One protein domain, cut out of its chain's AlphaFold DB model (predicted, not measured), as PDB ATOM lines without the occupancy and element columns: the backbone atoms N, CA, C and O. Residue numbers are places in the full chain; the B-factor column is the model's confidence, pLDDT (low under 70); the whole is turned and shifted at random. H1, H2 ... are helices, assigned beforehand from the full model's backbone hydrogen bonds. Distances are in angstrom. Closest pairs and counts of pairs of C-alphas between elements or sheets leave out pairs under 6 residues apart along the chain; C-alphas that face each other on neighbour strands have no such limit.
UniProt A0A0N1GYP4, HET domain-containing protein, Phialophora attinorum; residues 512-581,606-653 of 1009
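Overview. This is residues 512 to 581 and 606 to 653 of the 1009 residues of the protein "HET domain-containing protein" of Phialophora attinorum (UniProt A0A0N1GYP4). Helices crossed at large angles cluster round H6, which lies in the middle, with the two longest helices, H1 and H8, on different sides of it and H2 across it. H4 crosses H1 and reaches the first part of H8, H7 packs on H4, H3 packs on H7, and the short H5 packs on the first part of H8. The printed part has 118 residues with eight named helices, H1 to H8 in order along the chain, and no named strand; its class is all helix. The whole is compact, with a radius of gyration of the C-alphas of 14.1 A and spans of 40 by 35 by 20 A.

Arrangement. H1, residues 512 to 528, touches H4, residues 566 to 574, about perpendicular at 79 degrees; their closest C-alphas, of Gly 517 and Val 570, are 4.0 A apart. The hub is H6, residues 606 to 616. H1 touches it with residues 521 to 525 alone, closest at the C-alphas of Met 525 and Phe 610, 6.8 A apart. H2, residues 530 to 538, touches H6 at a steep tilt of 53 degrees, the same way, with the C-alphas of Tyr 534 and Ser 613 closest at 6.6 A. H8, residues 632 to 648, touches H6 about perpendicular at 84 degrees, with the C-alphas of Ala 612 and Arg 638 closest at 4.4 A. H7, residues 618 to 626, and H6 touch only at the corner, and only just, with 3 pairs of C-alphas within 8 A; the closest, of Leu 614 and Glu 621, are 4.6 A apart. H3, residues 547 to 556, touches H7 about perpendicular at 82 degrees, closest at the C-alphas of Val 547 and Pro 618, 5.7 A apart. H4 touches H7 about perpendicular at 80 degrees, closest at the C-alphas of Trp 567 and Val 624, 5.7 A apart. H8 touches H4 and H5, residues 577 to 580, with residues 632 to 637 alone; the closest C-alphas are those of Tyr 574 and Gly 633, 5.0 A, and of Phe 579 and Gly 633, 4.5 A. H1 and H8 are apart. Every O i to N i+4 pair is within hydrogen-bond range in H1, H2, H3 and H7, against 3 of 5 in H4, 5 of 7 in H6 and 12 of 13 in H8; H5 is too short for such a pair.

Along the chain. H1 begins at C-alpha 512 (-45.697, -4.850, 20.085) and is 24.2 A long from first to last C-alpha. H3 is 14.5 A long, H6 15.2 A. H8 is 24.5 A long and ends at C-alpha 648 (-24.189, -8.297, 47.663).

Size, cuts and confidence. The C-alphas of Asn 558 and Arg 652, 40.4 A apart, are the two farthest apart. Residues 582 to 605 are not printed, and C-alphas 581 and 606 are 18.7 A apart across the cut. Of the links that are printed whole, none is long. The mean pLDDT of the printed part is 74.3, and 44 residues are under 70, among them residues 528 to 555 and 625 to 632.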
ATOM      1  N   GLU A 512     -44.580  -4.038  19.569       88.00
ATOM      2  CA  GLU A 512     -45.697  -4.850  20.085       88.00
ATOM      3  C   GLU A 512     -45.249  -6.234  20.576       88.00
ATOM      4  O   GLU A 512     -45.761  -6.726  21.580       88.00
ATOM      5  N   GLY A 513     -44.258  -6.844  19.912       87.56
ATOM      6  CA  GLY A 513     -43.675  -8.108  20.364       87.56
ATOM      7  C   GLY A 513     -42.972  -7.960  21.707       87.56
ATOM      8  O   GLY A 513     -43.285  -8.678  22.655       87.56
ATOM      9  N   ASN A 514     -42.126  -6.937  21.857       90.00
ATOM     10  CA  ASN A 514     -41.521  -6.648  23.156       90.00
ATOM     11  C   ASN A 514     -42.590  -6.347  24.223       90.00
ATOM     12  O   ASN A 514     -42.463  -6.838  25.338       90.00
ATOM     13  N   ARG A 515     -43.667  -5.607  23.913       92.19
ATOM     14  CA  ARG A 515     -44.741  -5.322  24.884       92.19
ATOM     15  C   ARG A 515     -45.401  -6.608  25.393       92.19
ATOM     16  O   ARG A 515     -45.530  -6.764  26.607       92.19
ATOM     17  N   ARG A 516     -45.740  -7.550  24.503       91.31
ATOM     18  CA  ARG A 516     -46.291  -8.866  24.883       91.31
ATOM     19  C   ARG A 516     -45.292  -9.712  25.675       91.31
ATOM     20  O   ARG A 516     -45.661 -10.283  26.697       91.31
ATOM     21  N   GLY A 517     -44.026  -9.748  25.256       92.06
ATOM     22  CA  GLY A 517     -42.966 -10.476  25.959       92.06
ATOM     23  C   GLY A 517     -42.732  -9.948  27.378       92.06
ATOM     24  O   GLY A 517     -42.640 -10.727  28.321       92.06
ATOM     25  N   LEU A 518     -42.725  -8.624  27.560       92.00
ATOM     26  CA  LEU A 518     -42.593  -7.980  28.870       92.00
ATOM     27  C   LEU A 518     -43.814  -8.244  29.766       92.00
ATOM     28  O   LEU A 518     -43.650  -8.520  30.955       92.00
ATOM     29  N   GLN A 519     -45.028  -8.224  29.204       90.94
ATOM     30  CA  GLN A 519     -46.251  -8.623  29.913       90.94
ATOM     31  C   GLN A 519     -46.212 -10.099  30.339       90.94
ATOM     32  O   GLN A 519     -46.606 -10.413  31.462       90.94
ATOM     33  N   LEU A 520     -45.704 -10.999  29.488       89.50
ATOM     34  CA  LEU A 520     -45.554 -12.417  29.821       89.50
ATOM     35  C   LEU A 520     -44.492 -12.643  30.905       89.50
ATOM     36  O   LEU A 520     -44.774 -13.365  31.857       89.50
ATOM     37  N   ILE A 521     -43.322 -11.995  30.824       90.12
ATOM     38  CA  ILE A 521     -42.298 -12.053  31.884       90.12
ATOM     39  C   ILE A 521     -42.897 -11.595  33.213       90.12
ATOM     40  O   ILE A 521     -42.834 -12.337  34.192       90.12
ATOM     41  N   LYS A 522     -43.534 -10.416  33.241       88.12
ATOM     42  CA  LYS A 522     -44.169  -9.888  34.454       88.12
ATOM     43  C   LYS A 522     -45.198 -10.874  35.014       88.12
ATOM     44  O   LYS A 522     -45.115 -11.229  36.187       88.12
ATOM     45  N   ARG A 523     -46.105 -11.382  34.169       85.06
ATOM     46  CA  ARG A 523     -47.103 -12.376  34.576       85.06
ATOM     47  C   ARG A 523     -46.442 -13.619  35.165       85.06
ATOM     48  O   ARG A 523     -46.882 -14.064  36.212       85.06
ATOM     49  N   VAL A 524     -45.400 -14.170  34.539       83.50
ATOM     50  CA  VAL A 524     -44.668 -15.352  35.036       83.50
ATOM     51  C   VAL A 524     -44.029 -15.084  36.406       83.50
ATOM     52  O   VAL A 524     -44.165 -15.914  37.306       83.50
ATOM     53  N   MET A 525     -43.407 -13.916  36.590       82.56
ATOM     54  CA  MET A 525     -42.790 -13.495  37.855       82.56
ATOM     55  C   MET A 525     -43.815 -13.353  38.992       82.56
ATOM     56  O   MET A 525     -43.589 -13.885  40.080       82.56
ATOM     57  N   GLU A 526     -44.949 -12.689  38.730       79.62
ATOM     58  CA  GLU A 526     -46.071 -12.536  39.671       79.62
ATOM     59  C   GLU A 526     -46.754 -13.878  39.980       79.62
ATOM     60  O   GLU A 526     -47.133 -14.142  41.117       79.62
ATOM     61  N   THR A 527     -46.892 -14.734  38.966       70.31
ATOM     62  CA  THR A 527     -47.623 -16.009  39.020       70.31
ATOM     63  C   THR A 527     -46.905 -17.065  39.848       70.31
ATOM     64  O   THR A 527     -47.489 -17.649  40.753       70.31
ATOM     65  N   ILE A 528     -45.647 -17.353  39.507       64.19
ATOM     66  CA  ILE A 528     -44.926 -18.515  40.047       64.19
ATOM     67  C   ILE A 528     -44.275 -18.174  41.407       64.19
ATOM     68  O   ILE A 528     -43.664 -19.025  42.048       64.19
ATOM     69  N   GLY A 529     -44.372 -16.917  41.863       62.19
ATOM     70  CA  GLY A 529     -43.661 -16.449  43.054       62.19
ATOM     71  C   GLY A 529     -42.147 -16.588  42.888       62.19
ATOM     72  O   GLY A 529     -41.444 -16.918  43.842       62.19
ATOM     73  N   ILE A 530     -41.629 -16.386  41.665       57.88
ATOM     74  CA  ILE A 530     -40.241 -16.720  41.299       57.88
ATOM     75  C   ILE A 530     -39.220 -16.069  42.225       57.88
ATOM     76  O   ILE A 530     -38.213 -16.700  42.516       57.88
ATOM     77  N   ARG A 531     -39.488 -14.862  42.733       54.75
ATOM     78  CA  ARG A 531     -38.625 -14.184  43.709       54.75
ATOM     79  C   ARG A 531     -38.425 -15.042  44.969       54.75
ATOM     80  O   ARG A 531     -37.293 -15.282  45.365       54.75
ATOM     81  N   GLU A 532     -39.497 -15.625  45.508       57.09
ATOM     82  CA  GLU A 532     -39.434 -16.538  46.659       57.09
ATOM     83  C   GLU A 532     -38.794 -17.893  46.324       57.09
ATOM     84  O   GLU A 532     -38.122 -18.479  47.171       57.09
ATOM     85  N   ILE A 533     -38.994 -18.424  45.110       56.31
ATOM     86  CA  ILE A 533     -38.367 -19.688  44.682       56.31
ATOM     87  C   ILE A 533     -36.866 -19.496  44.447       56.31
ATOM     88  O   ILE A 533     -36.072 -20.352  44.836       56.31
ATOM     89  N   TYR A 534     -36.473 -18.368  43.859       56.03
ATOM     90  CA  TYR A 534     -35.090 -17.955  43.668       56.03
ATOM     91  C   TYR A 534     -34.392 -17.786  45.025       56.03
ATOM     92  O   TYR A 534     -33.413 -18.486  45.300       56.03
ATOM     93  N   ASP A 535     -34.969 -16.967  45.912       58.59
ATOM     94  CA  ASP A 535     -34.462 -16.735  47.266       58.59
ATOM     95  C   ASP A 535     -34.393 -18.040  48.084       58.59
ATOM     96  O   ASP A 535     -33.413 -18.283  48.790       58.59
ATOM     97  N   ALA A 536     -35.389 -18.929  47.988       53.38
ATOM     98  CA  ALA A 536     -35.389 -20.197  48.724       53.38
ATOM     99  C   ALA A 536     -34.413 -21.240  48.153       53.38
ATOM    100  O   ALA A 536     -33.822 -21.996  48.930       53.38
ATOM    101  N   SER A 537     -34.229 -21.285  46.828       51.69
ATOM    102  CA  SER A 537     -33.274 -22.182  46.162       51.69
ATOM    103  C   SER A 537     -31.834 -21.766  46.478       51.69
ATOM    104  O   SER A 537     -31.049 -22.581  46.962       51.69
ATOM    105  N   MET A 538     -31.495 -20.476  46.341       54.22
ATOM    106  CA  MET A 538     -30.134 -19.985  46.612       54.22
ATOM    107  C   MET A 538     -29.744 -19.983  48.099       54.22
ATOM    108  O   MET A 538     -28.554 -19.965  48.418       54.22
ATOM    109  N   ASN A 539     -30.715 -20.080  49.013       51.94
ATOM    110  CA  ASN A 539     -30.477 -20.326  50.440       51.94
ATOM    111  C   ASN A 539     -30.530 -21.821  50.840       51.94
ATOM    112  O   ASN A 539     -30.551 -22.124  52.031       51.94
ATOM    113  N   ASN A 540     -30.555 -22.763  49.883       50.94
ATOM    114  CA  ASN A 540     -30.671 -24.215  50.114       50.94
ATOM    115  C   ASN A 540     -31.904 -24.639  50.954       50.94
ATOM    116  O   ASN A 540     -31.902 -25.706  51.568       50.94
ATOM    117  N   MET A 541     -32.962 -23.819  51.009       42.44
ATOM    118  CA  MET A 541     -34.137 -24.044  51.869       42.44
ATOM    119  C   MET A 541     -35.307 -24.759  51.177       42.44
ATOM    120  O   MET A 541     -36.228 -25.210  51.859       42.44
ATOM    121  N   ARG A 542     -35.292 -24.891  49.845       51.50
ATOM    122  CA  ARG A 542     -36.249 -25.711  49.081       51.50
ATOM    123  C   ARG A 542     -35.515 -26.544  48.031       51.50
ATOM    124  O   ARG A 542     -34.579 -26.065  47.399       51.50
ATOM    125  N   SER A 543     -35.963 -27.780  47.828       53.28
ATOM    126  CA  SER A 543     -35.566 -28.605  46.683       53.28
ATOM    127  C   SER A 543     -36.071 -27.987  45.375       53.28
ATOM    128  O   SER A 543     -37.189 -27.469  45.343       53.28
ATOM    129  N   ARG A 544     -35.283 -28.077  44.289       55.19
ATOM    130  CA  ARG A 544     -35.737 -27.699  42.935       55.19
ATOM    131  C   ARG A 544     -37.035 -28.466  42.618       55.19
ATOM    132  O   ARG A 544     -37.043 -29.682  42.828       55.19
ATOM    133  N   PRO A 545     -38.109 -27.805  42.143       57.88
ATOM    134  CA  PRO A 545     -39.344 -28.495  41.786       57.88
ATOM    135  C   PRO A 545     -39.088 -29.499  40.659       57.88
ATOM    136  O   PRO A 545     -38.260 -29.270  39.770       57.88
ATOM    137  N   SER A 546     -39.801 -30.620  40.697       55.62
ATOM    138  CA  SER A 546     -39.749 -31.625  39.643       55.62
ATOM    139  C   SER A 546     -40.316 -31.080  38.331       55.62
ATOM    140  O   SER A 546     -41.113 -30.140  38.305       55.62
ATOM    141  N   VAL A 547     -39.930 -31.710  37.218       54.91
ATOM    142  CA  VAL A 547     -40.430 -31.361  35.880       54.91
ATOM    143  C   VAL A 547     -41.964 -31.329  35.876       54.91
ATOM    144  O   VAL A 547     -42.546 -30.310  35.509       54.91
ATOM    145  N   ALA A 548     -42.604 -32.389  36.385       51.91
ATOM    146  CA  ALA A 548     -44.060 -32.518  36.462       51.91
ATOM    147  C   ALA A 548     -44.724 -31.383  37.263       51.91
ATOM    148  O   ALA A 548     -45.664 -30.770  36.766       51.91
ATOM    149  N   GLU A 549     -44.196 -31.036  38.444       60.94
ATOM    150  CA  GLU A 549     -44.713 -29.909  39.236       60.94
ATOM    151  C   GLU A 549     -44.644 -28.590  38.454       60.94
ATOM    152  O   GLU A 549     -45.593 -27.809  38.493       60.94
ATOM    153  N   THR A 550     -43.578 -28.348  37.679       62.28
ATOM    154  CA  THR A 550     -43.482 -27.117  36.870       62.28
ATOM    155  C   THR A 550     -44.445 -27.071  35.683       62.28
ATOM    156  O   THR A 550     -44.911 -25.983  35.346       62.28
ATOM    157  N   PHE A 551     -44.818 -28.218  35.103       61.91
ATOM    158  CA  PHE A 551     -45.907 -28.287  34.120       61.91
ATOM    159  C   PHE A 551     -47.272 -28.023  34.774       61.91
ATOM    160  O   PHE A 551     -48.039 -27.210  34.264       61.91
ATOM    161  N   THR A 552     -47.557 -28.628  35.932       64.81
ATOM    162  CA  THR A 552     -48.816 -28.398  36.665       64.81
ATOM    163  C   THR A 552     -48.968 -26.940  37.113       64.81
ATOM    164  O   THR A 552     -50.053 -26.381  36.991       64.81
ATOM    165  N   ILE A 553     -47.892 -26.287  37.566       67.94
ATOM    166  CA  ILE A 553     -47.887 -24.845  37.877       67.94
ATOM    167  C   ILE A 553     -48.215 -24.022  36.618       67.94
ATOM    168  O   ILE A 553     -49.044 -23.113  36.669       67.94
ATOM    169  N   ALA A 554     -47.604 -24.341  35.475       68.06
ATOM    170  CA  ALA A 554     -47.862 -23.624  34.228       68.06
ATOM    171  C   ALA A 554     -49.320 -23.752  33.756       68.06
ATOM    172  O   ALA A 554     -49.924 -22.754  33.357       68.06
ATOM    173  N   GLU A 555     -49.896 -24.950  33.862       68.75
ATOM    174  CA  GLU A 555     -51.293 -25.240  33.538       68.75
ATOM    175  C   GLU A 555     -52.268 -24.518  34.483       68.75
ATOM    176  O   GLU A 555     -53.113 -23.750  34.022       68.75
ATOM    177  N   GLN A 556     -52.104 -24.674  35.806       71.88
ATOM    178  CA  GLN A 556     -52.965 -24.052  36.828       71.88
ATOM    179  C   GLN A 556     -53.082 -22.532  36.668       71.88
ATOM    180  O   GLN A 556     -54.141 -21.950  36.909       71.88
ATOM    181  N   HIS A 557     -52.004 -21.885  36.230       73.56
ATOM    182  CA  HIS A 557     -51.960 -20.443  36.036       73.56
ATOM    183  C   HIS A 557     -52.145 -19.992  34.578       73.56
ATOM    184  O   HIS A 557     -51.993 -18.802  34.287       73.56
ATOM    185  N   ASN A 558     -52.534 -20.898  33.673       74.12
ATOM    186  CA  ASN A 558     -52.813 -20.635  32.257       74.12
ATOM    187  C   ASN A 558     -51.642 -19.953  31.516       74.12
ATOM    188  O   ASN A 558     -51.845 -18.999  30.752       74.12
ATOM    189  N   LEU A 559     -50.405 -20.377  31.791       80.56
ATOM    190  CA  LEU A 559     -49.221 -19.907  31.068       80.56
ATOM    191  C   LEU A 559     -49.194 -20.484  29.639       80.56
ATOM    192  O   LEU A 559     -49.753 -21.556  29.402       80.56
ATOM    193  N   PRO A 560     -48.560 -19.806  28.663       78.56
ATOM    194  CA  PRO A 560     -48.526 -20.303  27.294       78.56
ATOM    195  C   PRO A 560     -47.711 -21.595  27.195       78.56
ATOM    196  O   PRO A 560     -46.610 -21.675  27.736       78.56
ATOM    197  N   TYR A 561     -48.230 -22.588  26.476       68.69
ATOM    198  CA  TYR A 561     -47.579 -23.886  26.296       68.69
ATOM    199  C   TYR A 561     -46.224 -23.777  25.561       68.69
ATOM    200  O   TYR A 561     -45.883 -22.747  24.974       68.69
ATOM    201  N   ILE A 562     -45.427 -24.844  25.615       66.94
ATOM    202  CA  ILE A 562     -44.090 -24.906  25.003       66.94
ATOM    203  C   ILE A 562     -44.204 -24.775  23.475       66.94
ATOM    204  O   ILE A 562     -45.068 -25.392  22.860       66.94
ATOM    205  N   GLY A 563     -43.376 -23.922  22.865       61.03
ATOM    206  CA  GLY A 563     -43.473 -23.585  21.439       61.03
ATOM    207  C   GLY A 563     -44.552 -22.548  21.082       61.03
ATOM    208  O   GLY A 563     -44.692 -22.192  19.913       61.03
ATOM    209  N   HIS A 564     -45.304 -22.011  22.053       76.75
ATOM    210  CA  HIS A 564     -46.236 -20.908  21.799       76.75
ATOM    211  C   HIS A 564     -45.488 -19.604  21.415       76.75
ATOM    212  O   HIS A 564     -44.573 -19.209  22.143       76.75
ATOM    213  N   PRO A 565     -45.903 -18.853  20.367       76.19
ATOM    214  CA  PRO A 565     -45.158 -17.692  19.848       76.19
ATOM    215  C   PRO A 565     -44.841 -16.571  20.852       76.19
ATOM    216  O   PRO A 565     -43.869 -15.843  20.681       76.19
ATOM    217  N   ALA A 566     -45.607 -16.439  21.939       82.94
ATOM    218  CA  ALA A 566     -45.296 -15.465  22.993       82.94
ATOM    219  C   ALA A 566     -43.949 -15.728  23.709       82.94
ATOM    220  O   ALA A 566     -43.411 -14.820  24.337       82.94
ATOM    221  N   TRP A 567     -43.367 -16.928  23.603       83.06
ATOM    222  CA  TRP A 567     -41.996 -17.178  24.064       83.06
ATOM    223  C   TRP A 567     -40.939 -16.608  23.101       83.06
ATOM    224  O   TRP A 567     -39.861 -16.217  23.543       83.06
ATOM    225  N   GLU A 568     -41.261 -16.451  21.812       86.12
ATOM    226  CA  GLU A 568     -40.422 -15.710  20.855       86.12
ATOM    227  C   GLU A 568     -40.439 -14.211  21.194       86.12
ATOM    228  O   GLU A 568     -39.386 -13.579  21.275       86.12
ATOM    229  N   ASP A 569     -41.613 -13.661  21.526       90.56
ATOM    230  CA  ASP A 569     -41.753 -12.292  22.044       90.56
ATOM    231  C   ASP A 569     -40.877 -12.053  23.294       90.56
ATOM    232  O   ASP A 569     -40.205 -11.023  23.384       90.56
ATOM    233  N   VAL A 570     -40.818 -13.016  24.228       90.25
ATOM    234  CA  VAL A 570     -39.898 -13.003  25.387       90.25
ATOM    235  C   VAL A 570     -38.435 -12.977  24.936       90.25
ATOM    236  O   VAL A 570     -37.653 -12.146  25.401       90.25
ATOM    237  N   VAL A 571     -38.060 -13.851  24.001       85.44
ATOM    238  CA  VAL A 571     -36.700 -13.955  23.452       85.44
ATOM    239  C   VAL A 571     -36.231 -12.652  22.787       85.44
ATOM    240  O   VAL A 571     -35.086 -12.248  23.008       85.44
ATOM    241  N   THR A 572     -37.093 -11.940  22.049       88.81
ATOM    242  CA  THR A 572     -36.712 -10.674  21.377       88.81
ATOM    243  C   THR A 572     -36.220  -9.584  22.336       88.81
ATOM    244  O   THR A 572     -35.468  -8.699  21.927       88.81
ATOM    245  N   ILE A 573     -36.595  -9.633  23.619       90.75
ATOM    246  CA  ILE A 573     -36.137  -8.662  24.623       90.75
ATOM    247  C   ILE A 573     -34.655  -8.876  24.951       90.75
ATOM    248  O   ILE A 573     -33.898  -7.908  25.024       90.75
ATOM    249  N   TYR A 574     -34.212 -10.131  25.053       88.50
ATOM    250  CA  TYR A 574     -32.814 -10.498  25.319       88.50
ATOM    251  C   TYR A 574     -31.915 -10.426  24.074       88.50
ATOM    252  O   TYR A 574     -30.695 -10.545  24.182       88.50
ATOM    253  N   GLN A 575     -32.498 -10.196  22.893       86.25
ATOM    254  CA  GLN A 575     -31.775  -9.863  21.660       86.25
ATOM    255  C   GLN A 575     -31.444  -8.359  21.550       86.25
ATOM    256  O   GLN A 575     -30.645  -7.967  20.699       86.25
ATOM    257  N   LYS A 576     -32.021  -7.496  22.402       86.25
ATOM    258  CA  LYS A 576     -31.743  -6.050  22.400       86.25
ATOM    259  C   LYS A 576     -30.310  -5.759  22.855       86.25
ATOM    260  O   LYS A 576     -29.836  -6.316  23.843       86.25
ATOM    261  N   GLY A 577     -29.653  -4.810  22.181       85.44
ATOM    262  CA  GLY A 577     -28.212  -4.533  22.308       85.44
ATOM    263  C   GLY A 577     -27.690  -4.185  23.711       85.44
ATOM    264  O   GLY A 577     -26.487  -4.283  23.943       85.44
ATOM    265  N   TRP A 578     -28.559  -3.837  24.667       90.44
ATOM    266  CA  TRP A 578     -28.186  -3.710  26.081       90.44
ATOM    267  C   TRP A 578     -27.635  -5.037  26.631       90.44
ATOM    268  O   TRP A 578     -26.514  -5.074  27.134       90.44
ATOM    269  N   PHE A 579     -28.339  -6.152  26.401       88.44
ATOM    270  CA  PHE A 579     -27.892  -7.502  26.776       88.44
ATOM    271  C   PHE A 579     -26.733  -8.028  25.902       88.44
ATOM    272  O   PHE A 579     -26.330  -9.182  26.030       88.44
ATOM    273  N   GLY A 580     -26.182  -7.195  25.014       84.81
ATOM    274  CA  GLY A 580     -24.985  -7.491  24.233       84.81
ATOM    275  C   GLY A 580     -23.715  -6.776  24.706       84.81
ATOM    276  O   GLY A 580     -22.655  -7.108  24.198       84.81
ATOM    277  N   ARG A 581     -23.769  -5.805  25.632       87.00
ATOM    278  CA  ARG A 581     -22.618  -4.942  25.996       87.00
ATOM    279  C   ARG A 581     -21.886  -5.419  27.251       87.00
ATOM    280  O   ARG A 581     -22.513  -5.576  28.289       87.00
ATOM    281  N   ASP A 606     -36.587  -7.488  37.231       86.06
ATOM    282  CA  ASP A 606     -37.360  -8.689  36.871       86.06
ATOM    283  C   ASP A 606     -36.846  -9.429  35.627       86.06
ATOM    284  O   ASP A 606     -36.913 -10.653  35.587       86.06
ATOM    285  N   LEU A 607     -36.302  -8.733  34.618       89.56
ATOM    286  CA  LEU A 607     -35.732  -9.386  33.424       89.56
ATOM    287  C   LEU A 607     -34.510 -10.253  33.772       89.56
ATOM    288  O   LEU A 607     -34.290 -11.320  33.202       89.56
ATOM    289  N   VAL A 608     -33.709  -9.797  34.732       88.75
ATOM    290  CA  VAL A 608     -32.515 -10.506  35.198       88.75
ATOM    291  C   VAL A 608     -32.921 -11.675  36.104       88.75
ATOM    292  O   VAL A 608     -32.410 -12.784  35.935       88.75
ATOM    293  N   HIS A 609     -33.914 -11.479  36.978       84.50
ATOM    294  CA  HIS A 609     -34.470 -12.549  37.820       84.50
ATOM    295  C   HIS A 609     -35.203 -13.630  37.011       84.50
ATOM    296  O   HIS A 609     -35.016 -14.820  37.266       84.50
ATOM    297  N   PHE A 610     -35.966 -13.253  35.978       87.44
ATOM    298  CA  PHE A 610     -36.603 -14.188  35.046       87.44
ATOM    299  C   PHE A 610     -35.561 -15.075  34.357       87.44
ATOM    300  O   PHE A 610     -35.679 -16.300  34.398       87.44
ATOM    301  N   ALA A 611     -34.504 -14.482  33.790       85.69
ATOM    302  CA  ALA A 611     -33.435 -15.230  33.129       85.69
ATOM    303  C   ALA A 611     -32.717 -16.207  34.079       85.69
ATOM    304  O   ALA A 611     -32.334 -17.307  33.673       85.69
ATOM    305  N   ALA A 612     -32.577 -15.844  35.358       79.50
ATOM    306  CA  ALA A 612     -32.046 -16.730  36.388       79.50
ATOM    307  C   ALA A 612     -33.002 -17.881  36.751       79.50
ATOM    308  O   ALA A 612     -32.559 -19.014  36.956       79.50
ATOM    309  N   SER A 613     -34.311 -17.610  36.780       76.62
ATOM    310  CA  SER A 613     -35.354 -18.576  37.148       76.62
ATOM    311  C   SER A 613     -35.494 -19.757  36.186       76.62
ATOM    312  O   SER A 613     -35.889 -20.840  36.621       76.62
ATOM    313  N   LEU A 614     -35.115 -19.588  34.911       74.56
ATOM    314  CA  LEU A 614     -35.165 -20.654  33.901       74.56
ATOM    315  C   LEU A 614     -34.442 -21.911  34.406       74.56
ATOM    316  O   LEU A 614     -35.025 -22.987  34.468       74.56
ATOM    317  N   GLY A 615     -33.228 -21.737  34.937       64.31
ATOM    318  CA  GLY A 615     -32.410 -22.807  35.519       64.31
ATOM    319  C   GLY A 615     -32.974 -23.505  36.754       64.31
ATOM    320  O   GLY A 615     -32.380 -24.474  37.223       64.31
ATOM    321  N   GLN A 616     -34.087 -23.016  37.297       67.25
ATOM    322  CA  GLN A 616     -34.807 -23.611  38.419       67.25
ATOM    323  C   GLN A 616     -36.099 -24.298  37.951       67.25
ATOM    324  O   GLN A 616     -36.509 -25.283  38.560       67.25
ATOM    325  N   LEU A 617     -36.696 -23.850  36.842       69.38
ATOM    326  CA  LEU A 617     -38.024 -24.249  36.373       69.38
ATOM    327  C   LEU A 617     -37.944 -24.905  34.978       69.38
ATOM    328  O   LEU A 617     -37.997 -24.185  33.981       69.38
ATOM    329  N   PRO A 618     -37.843 -26.251  34.877       67.25
ATOM    330  CA  PRO A 618     -37.649 -26.955  33.603       67.25
ATOM    331  C   PRO A 618     -38.647 -26.580  32.503       67.25
ATOM    332  O   PRO A 618     -38.240 -26.417  31.358       67.25
ATOM    333  N   PHE A 619     -39.923 -26.362  32.850       70.44
ATOM    334  CA  PHE A 619     -40.933 -25.860  31.913       70.44
ATOM    335  C   PHE A 619     -40.516 -24.546  31.222       70.44
ATOM    336  O   PHE A 619     -40.632 -24.438  30.005       70.44
ATOM    337  N   LEU A 620     -40.003 -23.559  31.970       74.00
ATOM    338  CA  LEU A 620     -39.566 -22.280  31.397       74.00
ATOM    339  C   LEU A 620     -38.239 -22.418  30.640       74.00
ATOM    340  O   LEU A 620     -38.065 -21.787  29.600       74.00
ATOM    341  N   GLU A 621     -37.314 -23.244  31.147       74.88
ATOM    342  CA  GLU A 621     -36.041 -23.555  30.479       74.88
ATOM    343  C   GLU A 621     -36.301 -24.135  29.077       74.88
ATOM    344  O   GLU A 621     -35.733 -23.658  28.097       74.88
ATOM    345  N   GLN A 622     -37.244 -25.076  28.966       66.81
ATOM    346  CA  GLN A 622     -37.668 -25.669  27.699       66.81
ATOM    347  C   GLN A 622     -38.478 -24.687  26.830       66.81
ATOM    348  O   GLN A 622     -38.146 -24.497  25.661       66.81
ATOM    349  N   ALA A 623     -39.484 -24.001  27.387       71.00
ATOM    350  CA  ALA A 623     -40.334 -23.063  26.643       71.00
ATOM    351  C   ALA A 623     -39.545 -21.930  25.962       71.00
ATOM    352  O   ALA A 623     -39.840 -21.565  24.824       71.00
ATOM    353  N   VAL A 624     -38.523 -21.396  26.640       76.12
ATOM    354  CA  VAL A 624     -37.654 -20.338  26.102       76.12
ATOM    355  C   VAL A 624     -36.545 -20.905  25.200       76.12
ATOM    356  O   VAL A 624     -36.077 -20.198  24.311       76.12
ATOM    357  N   SER A 625     -36.145 -22.173  25.368       65.81
ATOM    358  CA  SER A 625     -35.166 -22.830  24.485       65.81
ATOM    359  C   SER A 625     -35.755 -23.323  23.157       65.81
ATOM    360  O   SER A 625     -35.011 -23.442  22.185       65.81
ATOM    361  N   GLU A 626     -37.054 -23.631  23.099       63.62
ATOM    362  CA  GLU A 626     -37.749 -24.013  21.858       63.62
ATOM    363  C   GLU A 626     -38.263 -22.801  21.058       63.62
ATOM    364  O   GLU A 626     -38.529 -22.911  19.860       63.62
ATOM    365  N   ALA A 627     -38.357 -21.628  21.690       67.69
ATOM    366  CA  ALA A 627     -38.667 -20.370  21.018       67.69
ATOM    367  C   ALA A 627     -37.579 -19.985  19.997       67.69
ATOM    368  O   ALA A 627     -36.377 -20.096  20.258       67.69
ATOM    369  N   ARG A 628     -37.978 -19.487  18.818       52.50
ATOM    370  CA  ARG A 628     -37.021 -19.136  17.761       52.50
ATOM    371  C   ARG A 628     -36.120 -17.969  18.169       52.50
ATOM    372  O   ARG A 628     -36.577 -16.856  18.411       52.50
ATOM    373  N   GLY A 629     -34.811 -18.218  18.121       51.75
ATOM    374  CA  GLY A 629     -33.769 -17.194  18.217       51.75
ATOM    375  C   GLY A 629     -32.930 -17.273  19.490       51.75
ATOM    376  O   GLY A 629     -33.045 -16.412  20.359       51.75
ATOM    377  N   SER A 630     -32.023 -18.256  19.561       51.06
ATOM    378  CA  SER A 630     -31.038 -18.373  20.647       51.06
ATOM    379  C   SER A 630     -30.340 -17.034  20.918       51.06
ATOM    380  O   SER A 630     -29.636 -16.497  20.059       51.06
ATOM    381  N   SER A 631     -30.558 -16.481  22.115       62.59
ATOM    382  CA  SER A 631     -30.016 -15.189  22.527       62.59
ATOM    383  C   SER A 631     -28.933 -15.370  23.591       62.59
ATOM    384  O   SER A 631     -29.171 -15.795  24.723       62.59
ATOM    385  N   LEU A 632     -27.704 -14.990  23.234       68.12
ATOM    386  CA  LEU A 632     -26.577 -14.936  24.172       68.12
ATOM    387  C   LEU A 632     -26.856 -13.942  25.316       68.12
ATOM    388  O   LEU A 632     -26.439 -14.167  26.449       68.12
ATOM    389  N   GLY A 633     -27.660 -12.904  25.055       72.44
ATOM    390  CA  GLY A 633     -28.122 -11.950  26.062       72.44
ATOM    391  C   GLY A 633     -29.001 -12.546  27.171       72.44
ATOM    392  O   GLY A 633     -29.011 -12.016  28.280       72.44
ATOM    393  N   LEU A 634     -29.672 -13.681  26.941       76.69
ATOM    394  CA  LEU A 634     -30.412 -14.393  27.990       76.69
ATOM    395  C   LEU A 634     -29.454 -15.120  28.950       76.69
ATOM    396  O   LEU A 634     -29.611 -15.058  30.169       76.69
ATOM    397  N   HIS A 635     -28.409 -15.748  28.402       74.31
ATOM    398  CA  HIS A 635     -27.324 -16.346  29.187       74.31
ATOM    399  C   HIS A 635     -26.550 -15.271  29.971       74.31
ATOM    400  O   HIS A 635     -26.154 -15.486  31.121       74.31
ATOM    401  N   PHE A 636     -26.403 -14.079  29.385       77.44
ATOM    402  CA  PHE A 636     -25.839 -12.916  30.062       77.44
ATOM    403  C   PHE A 636     -26.716 -12.433  31.218       77.44
ATOM    404  O   PHE A 636     -26.211 -12.267  32.322       77.44
ATOM    405  N   ALA A 637     -28.026 -12.276  31.006       84.75
ATOM    406  CA  ALA A 637     -28.967 -11.874  32.050       84.75
ATOM    407  C   ALA A 637     -28.944 -12.849  33.244       84.75
ATOM    408  O   ALA A 637     -28.826 -12.416  34.388       84.75
ATOM    409  N   ARG A 638     -28.917 -14.166  32.985       79.81
ATOM    410  CA  ARG A 638     -28.728 -15.207  34.015       79.81
ATOM    411  C   ARG A 638     -27.403 -15.062  34.781       79.81
ATOM    412  O   ARG A 638     -27.371 -15.310  35.984       79.81
ATOM    413  N   SER A 639     -26.331 -14.623  34.119       79.75
ATOM    414  CA  SER A 639     -25.033 -14.344  34.759       79.75
ATOM    415  C   SER A 639     -25.039 -13.043  35.577       79.75
ATOM    416  O   SER A 639     -24.463 -12.993  36.660       79.75
ATOM    417  N   LEU A 640     -25.731 -11.997  35.109       87.00
ATOM    418  CA  LEU A 640     -25.888 -10.734  35.842       87.00
ATOM    419  C   LEU A 640     -26.656 -10.924  37.163       87.00
ATOM    420  O   LEU A 640     -26.342 -10.245  38.139       87.00
ATOM    421  N   ALA A 641     -27.617 -11.852  37.217       84.00
ATOM    422  CA  ALA A 641     -28.359 -12.178  38.437       84.00
ATOM    423  C   ALA A 641     -27.446 -12.750  39.529       84.00
ATOM    424  O   ALA A 641     -27.324 -12.169  40.610       84.00
ATOM    425  N   THR A 642     -26.745 -13.846  39.217       79.69
ATOM    426  CA  THR A 642     -25.855 -14.527  40.169       79.69
ATOM    427  C   THR A 642     -24.727 -13.609  40.631       79.69
ATOM    428  O   THR A 642     -24.388 -13.588  41.811       79.69
ATOM    429  N   TRP A 643     -24.213 -12.756  39.743       85.31
ATOM    430  CA  TRP A 643     -23.235 -11.731  40.098       85.31
ATOM    431  C   TRP A 643     -23.776 -10.598  40.974       85.31
ATOM    432  O   TRP A 643     -23.022 -10.088  41.804       85.31
ATOM    433  N   ARG A 644     -25.050 -10.203  40.850       86.88
ATOM    434  CA  ARG A 644     -25.673  -9.202  41.742       86.88
ATOM    435  C   ARG A 644     -25.758  -9.738  43.166       86.88
ATOM    436  O   ARG A 644     -25.487  -9.013  44.124       86.88
ATOM    437  N   GLU A 645     -26.070 -11.023  43.286       79.75
ATOM    438  CA  GLU A 645     -26.145 -11.727  44.558       79.75
ATOM    439  C   GLU A 645     -24.761 -11.974  45.179       79.75
ATOM    440  O   GLU A 645     -24.550 -11.613  46.337       79.75
ATOM    441  N   ASP A 646     -23.793 -12.492  44.413       82.94
ATOM    442  CA  ASP A 646     -22.387 -12.623  44.831       82.94
ATOM    443  C   ASP A 646     -21.828 -11.275  45.311       82.94
ATOM    444  O   ASP A 646     -21.256 -11.172  46.402       82.94
ATOM    445  N   TRP A 647     -22.045 -10.209  44.529       86.06
ATOM    446  CA  TRP A 647     -21.586  -8.866  44.866       86.06
ATOM    447  C   TRP A 647     -22.168  -8.385  46.204       86.06
ATOM    448  O   TRP A 647     -21.414  -7.874  47.044       86.06
ATOM    449  N   GLY A 648     -23.471  -8.607  46.423       84.94
ATOM    450  CA  GLY A 648     -24.189  -8.297  47.663       84.94
ATOM    451  C   GLY A 648     -23.751  -9.139  48.869       84.94
ATOM    452  O   GLY A 648     -23.640  -8.607  49.972       84.94
ATOM    453  N   LYS A 649     -23.402 -10.415  48.659       83.69
ATOM    454  CA  LYS A 649     -22.795 -11.308  49.668       83.69
ATOM    455  C   LYS A 649     -21.340 -10.945  50.009       83.69
ATOM    456  O   LYS A 649     -20.751 -11.554  50.897       83.69
ATOM    457  N   GLY A 650     -20.743  -9.972  49.315       85.00
ATOM    458  CA  GLY A 650     -19.336  -9.594  49.478       85.00
ATOM    459  C   GLY A 650     -18.353 -10.501  48.726       85.00
ATOM    460  O   GLY A 650     -17.145 -10.287  48.815       85.00
ATOM    461  N   VAL A 651     -18.846 -11.473  47.953       81.38
ATOM    462  CA  VAL A 651     -18.031 -12.336  47.090       81.38
ATOM    463  C   VAL A 651     -17.475 -11.501  45.938       81.38
ATOM    464  O   VAL A 651     -18.159 -10.643  45.376       81.38
ATOM    465  N   ARG A 652     -16.209 -11.724  45.587       81.94
ATOM    466  CA  ARG A 652     -15.534 -11.075  44.459       81.94
ATOM    467  C   ARG A 652     -14.935 -12.157  43.576       81.94
ATOM    468  O   ARG A 652     -14.360 -13.116  44.086       81.94
ATOM    469  N   GLN A 653     -15.131 -12.018  42.271       78.50
ATOM    470  CA  GLN A 653     -14.609 -12.958  41.283       78.50
ATOM    471  C   GLN A 653     -13.113 -12.666  41.048       78.50
ATOM    472  O   GLN A 653     -12.618 -11.610  41.447       78.50
TER     473      GLN A 653